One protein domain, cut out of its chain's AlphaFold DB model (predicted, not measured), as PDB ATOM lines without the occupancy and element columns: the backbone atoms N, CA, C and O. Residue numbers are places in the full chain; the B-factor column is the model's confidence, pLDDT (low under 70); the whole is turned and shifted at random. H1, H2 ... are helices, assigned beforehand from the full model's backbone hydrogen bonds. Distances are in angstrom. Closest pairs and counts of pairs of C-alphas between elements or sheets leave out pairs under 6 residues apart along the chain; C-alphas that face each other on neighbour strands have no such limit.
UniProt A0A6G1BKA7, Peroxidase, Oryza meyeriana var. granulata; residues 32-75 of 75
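Overview. This is residues 32 to 75 of the 75 residues of the protein "Peroxidase" of Oryza meyeriana var. granulata (UniProt A0A6G1BKA7). Two helices of equal length, H1 and H2, meet near their ends as an open V, and a tail at each end of the printed part carries the arms further out. The printed part has 44 residues with two named helices, H1 then H2, and no named strand: the class is all helix. The whole is extended, with a radius of gyration of the C-alphas of 14.4 A, and flat, spanning 39 by 33 by 10 A.

Along the chain. H1, residues 37 to 51, is 21.4 A long and begins at C-alpha 37 (14.714, -4.422, -37.756). H2, residues 54 to 68, is 21.1 A long and ends at C-alpha 68 (26.593, 12.569, -51.017).

Arrangement. H1 touches H2 with residues 45 to 49 alone, and H2 touches H1 with residues 55 to 56 alone. Their closest C-alphas, of Met 49 and Thr 55, are 5.9 A apart. They run opposite ways at a steep tilt of 50 degrees. In H1 and H2 every O i to N i+4 pair is within hydrogen-bond range.

Size, cuts and confidence. The C-alphas farthest apart, of Gln 50 and Tyr 75, are 42.6 A apart. The printed part has no cut, and the link from H1 to H2 is tight. Residues 60 to 75, of which 60 to 68 belong to H2, stand free. Residues 70 to 75 have pLDDT under 70.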
ATOM      1  N   SER A  32      17.663  -3.219 -28.501       97.12
ATOM      2  CA  SER A  32      16.786  -2.944 -27.352       97.12
ATOM      3  C   SER A  32      15.394  -2.419 -27.723       97.12
ATOM      4  O   SER A  32      14.468  -2.538 -26.923       97.12
ATOM      5  N   THR A  33      15.227  -1.831 -28.909       97.69
ATOM      6  CA  THR A  33      13.983  -1.154 -29.321       97.69
ATOM      7  C   THR A  33      13.264  -1.874 -30.457       97.69
ATOM      8  O   THR A  33      12.038  -1.930 -30.478       97.69
ATOM      9  N   CYS A  34      14.015  -2.413 -31.415       97.88
ATOM     10  CA  CYS A  34      13.520  -3.155 -32.569       97.88
ATOM     11  C   CYS A  34      14.529  -4.258 -32.955       97.88
ATOM     12  O   CYS A  34      15.254  -4.120 -33.944       97.88
ATOM     13  N   PRO A  35      14.579  -5.372 -32.202       97.56
ATOM     14  CA  PRO A  35      15.574  -6.434 -32.404       97.56
ATOM     15  C   PRO A  35      15.480  -7.112 -33.776       97.56
ATOM     16  O   PRO A  35      16.451  -7.677 -34.264       97.56
ATOM     17  N   ASN A  36      14.318  -7.030 -34.425       97.75
ATOM     18  CA  ASN A  36      14.065  -7.660 -35.718       97.75
ATOM     19  C   ASN A  36      14.208  -6.694 -36.905       97.75
ATOM     20  O   ASN A  36      13.849  -7.078 -38.021       97.75
ATOM     21  N   VAL A  37      14.701  -5.462 -36.707       97.75
ATOM     22  CA  VAL A  37      14.714  -4.422 -37.756       97.75
ATOM     23  C   VAL A  37      15.389  -4.890 -39.045       97.75
ATOM     24  O   VAL A  37      14.825  -4.719 -40.125       97.75
ATOM     25  N   GLU A  38      16.537  -5.562 -38.947       96.94
ATOM     26  CA  GLU A  38      17.271  -6.058 -40.114       96.94
ATOM     27  C   GLU A  38      16.453  -7.092 -40.894       96.94
ATOM     28  O   GLU A  38      16.367  -7.030 -42.120       96.94
ATOM     29  N   SER A  39      15.787  -8.008 -40.182       98.12
ATOM     30  CA  SER A  39      14.947  -9.040 -40.798       98.12
ATOM     31  C   SER A  39      13.718  -8.448 -41.494       98.12
ATOM     32  O   SER A  39      13.371  -8.874 -42.596       98.12
ATOM     33  N   ILE A  40      13.101  -7.427 -40.890       98.06
ATOM     34  CA  ILE A  40      11.932  -6.731 -41.434       98.06
ATOM     35  C   ILE A  40      12.324  -6.001 -42.720       98.06
ATOM     36  O   ILE A  40      11.685  -6.190 -43.757       98.06
ATOM     37  N   VAL A  41      13.400  -5.209 -42.674       96.88
ATOM     38  CA  VAL A  41      13.897  -4.470 -43.841       96.88
ATOM     39  C   VAL A  41      14.273  -5.439 -44.961       96.88
ATOM     40  O   VAL A  41      13.858  -5.240 -46.103       96.88
ATOM     41  N   LEU A  42      14.982  -6.528 -44.646       96.00
ATOM     42  CA  LEU A  42      15.358  -7.539 -45.634       96.00
ATOM     43  C   LEU A  42      14.136  -8.216 -46.275       96.00
ATOM     44  O   LEU A  42      14.144  -8.451 -47.483       96.00
ATOM     45  N   GLY A  43      13.097  -8.523 -45.492       97.50
ATOM     46  CA  GLY A  43      11.842  -9.084 -46.000       97.50
ATOM     47  C   GLY A  43      11.177  -8.154 -47.013       97.50
ATOM     48  O   GLY A  43      10.944  -8.548 -48.154       97.50
ATOM     49  N   VAL A  44      10.994  -6.884 -46.648       96.25
ATOM     50  CA  VAL A  44      10.392  -5.876 -47.537       96.25
ATOM     51  C   VAL A  44      11.225  -5.676 -48.806       96.25
ATOM     52  O   VAL A  44      10.670  -5.587 -49.902       96.25
ATOM     53  N   VAL A  45      12.555  -5.626 -48.689       95.12
ATOM     54  CA  VAL A  45      13.442  -5.495 -49.854       95.12
ATOM     55  C   VAL A  45      13.274  -6.687 -50.798       95.12
ATOM     56  O   VAL A  45      13.126  -6.477 -52.002       95.12
ATOM     57  N   LYS A  46      13.223  -7.921 -50.279       95.19
ATOM     58  CA  LYS A  46      12.997  -9.128 -51.093       95.19
ATOM     59  C   LYS A  46      11.646  -9.095 -51.808       95.19
ATOM     60  O   LYS A  46      11.608  -9.337 -53.015       95.19
ATOM     61  N   ASP A  47      10.575  -8.728 -51.113       96.25
ATOM     62  CA  ASP A  47       9.237  -8.635 -51.710       96.25
ATOM     63  C   ASP A  47       9.208  -7.604 -52.849       96.25
ATOM     64  O   ASP A  47       8.664  -7.843 -53.931       96.25
ATOM     65  N   LYS A  48       9.856  -6.448 -52.650       95.62
ATOM     66  CA  LYS A  48       9.939  -5.408 -53.686       95.62
ATOM     67  C   LYS A  48      10.832  -5.810 -54.852       95.62
ATOM     68  O   LYS A  48      10.493  -5.493 -55.988       95.62
ATOM     69  N   MET A  49      11.914  -6.540 -54.600       93.94
ATOM     70  CA  MET A  49      12.755  -7.112 -55.653       93.94
ATOM     71  C   MET A  49      11.977  -8.076 -56.547       93.94
ATOM     72  O   MET A  49      12.144  -8.038 -57.766       93.94
ATOM     73  N   GLN A  50      11.118  -8.912 -55.957       94.81
ATOM     74  CA  GLN A  50      10.253  -9.822 -56.711       94.81
ATOM     75  C   GLN A  50       9.221  -9.064 -57.555       94.81
ATOM     76  O   GLN A  50       8.932  -9.477 -58.674       94.81
ATOM     77  N   ALA A  51       8.706  -7.936 -57.057       95.44
ATOM     78  CA  ALA A  51       7.803  -7.077 -57.821       95.44
ATOM     79  C   ALA A  51       8.519  -6.337 -58.967       95.44
ATOM     80  O   ALA A  51       7.993  -6.250 -60.077       95.44
ATOM     81  N   THR A  52       9.716  -5.790 -58.724       93.88
ATOM     82  CA  THR A  52      10.549  -5.187 -59.768       93.88
ATOM     83  C   THR A  52      12.034  -5.197 -59.414       93.88
ATOM     84  O   THR A  52      12.482  -4.650 -58.406       93.88
ATOM     85  N   ILE A  53      12.852  -5.736 -60.320       90.00
ATOM     86  CA  ILE A  53      14.306  -5.811 -60.124       90.00
ATOM     87  C   ILE A  53      14.974  -4.427 -60.058       90.00
ATOM     88  O   ILE A  53      16.057  -4.270 -59.495       90.00
ATOM     89  N   ARG A  54      14.307  -3.394 -60.595       92.94
ATOM     90  CA  ARG A  54      14.796  -2.006 -60.593       92.94
ATOM     91  C   ARG A  54      14.945  -1.450 -59.174       92.94
ATOM     92  O   ARG A  54      15.778  -0.569 -58.976       92.94
ATOM     93  N   THR A  55      14.199  -1.977 -58.195       92.38
ATOM     94  CA  THR A  55      14.211  -1.479 -56.814       92.38
ATOM     95  C   THR A  55      15.601  -1.507 -56.187       92.38
ATOM     96  O   THR A  55      15.963  -0.527 -55.552       92.38
ATOM     97  N   ILE A  56      16.417  -2.544 -56.413       91.12
ATOM     98  CA  ILE A  56      17.752  -2.637 -55.786       91.12
ATOM     99  C   ILE A  56      18.620  -1.442 -56.186       91.12
ATOM    100  O   ILE A  56      19.118  -0.705 -55.338       91.12
ATOM    101  N   GLY A  57      18.768  -1.232 -57.498       93.88
ATOM    102  CA  GLY A  57      19.592  -0.153 -58.032       93.88
ATOM    103  C   GLY A  57      19.045   1.222 -57.656       93.88
ATOM    104  O   GLY A  57      19.815   2.112 -57.301       93.88
ATOM    105  N   SER A  58      17.720   1.388 -57.676       94.50
ATOM    106  CA  SER A  58      17.071   2.630 -57.253       94.50
ATOM    107  C   SER A  58      17.295   2.935 -55.770       94.50
ATOM    108  O   SER A  58      17.621   4.074 -55.451       94.50
ATOM    109  N   THR A  59      17.177   1.949 -54.878       94.38
ATOM    110  CA  THR A  59      17.374   2.131 -53.431       94.38
ATOM    111  C   THR A  59      18.825   2.458 -53.091       94.38
ATOM    112  O   THR A  59      19.064   3.389 -52.329       94.38
ATOM    113  N   VAL A  60      19.801   1.765 -53.688       94.44
ATOM    114  CA  VAL A  60      21.229   2.080 -53.476       94.44
ATOM    115  C   VAL A  60      21.560   3.479 -53.998       94.44
ATOM    116  O   VAL A  60      22.244   4.245 -53.322       94.44
ATOM    117  N   ARG A  61      21.043   3.844 -55.179       94.56
ATOM    118  CA  ARG A  61      21.225   5.188 -55.737       94.56
ATOM    119  C   ARG A  61      20.598   6.262 -54.845       94.56
ATOM    120  O   ARG A  61      21.195   7.319 -54.703       94.56
ATOM    121  N   LEU A  62      19.422   6.004 -54.273       92.88
ATOM    122  CA  LEU A  62      18.765   6.920 -53.338       92.88
ATOM    123  C   LEU A  62      19.616   7.129 -52.080       92.88
ATOM    124  O   LEU A  62      19.922   8.268 -51.762       92.88
ATOM    125  N   PHE A  63      20.091   6.047 -51.453       92.00
ATOM    126  CA  PHE A  63      21.011   6.127 -50.309       92.00
ATOM    127  C   PHE A  63      22.271   6.933 -50.628       92.00
ATOM    128  O   PHE A  63      22.721   7.740 -49.822       92.00
ATOM    129  N   PHE A  64      22.846   6.722 -51.814       91.62
ATOM    130  CA  PHE A  64      23.982   7.515 -52.262       91.62
ATOM    131  C   PHE A  64      23.619   8.999 -52.379       91.62
ATOM    132  O   PHE A  64      24.369   9.829 -51.884       91.62
ATOM    133  N   HIS A  65      22.484   9.344 -52.994       91.81
ATOM    134  CA  HIS A  65      22.058  10.742 -53.117       91.81
ATOM    135  C   HIS A  65      21.832  11.413 -51.761       91.81
ATOM    136  O   HIS A  65      22.282  12.541 -51.602       91.81
ATOM    137  N   ASP A  66      21.234  10.716 -50.792       88.38
ATOM    138  CA  ASP A  66      21.005  11.250 -49.440       88.38
ATOM    139  C   ASP A  66      22.321  11.499 -48.682       88.38
ATOM    140  O   ASP A  66      22.426  12.460 -47.929       88.38
ATOM    141  N   CYS A  67      23.345  10.661 -48.889       86.75
ATOM    142  CA  CYS A  67      24.629  10.808 -48.195       86.75
ATOM    143  C   CYS A  67      25.622  11.744 -48.904       86.75
ATOM    144  O   CYS A  67      26.467  12.346 -48.246       86.75
ATOM    145  N   PHE A  68      25.607  11.803 -50.239       80.81
ATOM    146  CA  PHE A  68      26.593  12.569 -51.017       80.81
ATOM    147  C   PHE A  68      26.110  13.967 -51.403       80.81
ATOM    148  O   PHE A  68      26.940  14.847 -51.631       80.81
ATOM    149  N   VAL A  69      24.796  14.178 -51.519       74.62
ATOM    150  CA  VAL A  69      24.209  15.480 -51.852       74.62
ATOM    151  C   VAL A  69      23.571  16.043 -50.595       74.62
ATOM    152  O   VAL A  69      22.352  16.098 -50.457       74.62
ATOM    153  N   ASP A  70      24.425  16.476 -49.675       62.06
ATOM    154  CA  ASP A  70      23.966  17.257 -48.541       62.06
ATOM    155  C   ASP A  70      23.767  18.696 -49.025       62.06
ATOM    156  O   ASP A  70      24.718  19.461 -49.228       62.06
ATOM    157  N   VAL A  71      22.517  19.073 -49.295       61.34
ATOM    158  CA  VAL A  71      22.174  20.490 -49.352       61.34
ATOM    159  C   VAL A  71      22.243  20.992 -47.920       61.34
ATOM    160  O   VAL A  71      21.228  21.017 -47.223       61.34
ATOM    161  N   GLN A  72      23.444  21.401 -47.492       61.41
ATOM    162  CA  GLN A  72      23.643  22.299 -46.357       61.41
ATOM    163  C   GLN A  72      22.732  23.497 -46.620       61.41
ATOM    164  O   GLN A  72      23.080  24.446 -47.328       61.41
ATOM    165  N   THR A  73      21.497  23.403 -46.143       51.94
ATOM    166  CA  THR A  73      20.506  24.443 -46.315       51.94
ATOM    167  C   THR A  73      20.890  25.490 -45.296       51.94
ATOM    168  O   THR A  73      20.435  25.453 -44.163       51.94
ATOM    169  N   ILE A  74      21.821  26.344 -45.718       52.34
ATOM    170  CA  ILE A  74      22.071  27.690 -45.218       52.34
ATOM    171  C   ILE A  74      21.983  27.775 -43.685       52.34
ATOM    172  O   ILE A  74      21.034  28.327 -43.135       52.34
ATOM    173  N   TYR A  75      23.012  27.245 -43.026       44.16
ATOM    174  CA  TYR A  75      23.611  27.827 -41.823       44.16
ATOM    175  C   TYR A  75      25.125  27.749 -41.973       44.16
ATOM    176  O   TYR A  75      25.605  26.658 -42.375       44.16
TER     177      TYR A  75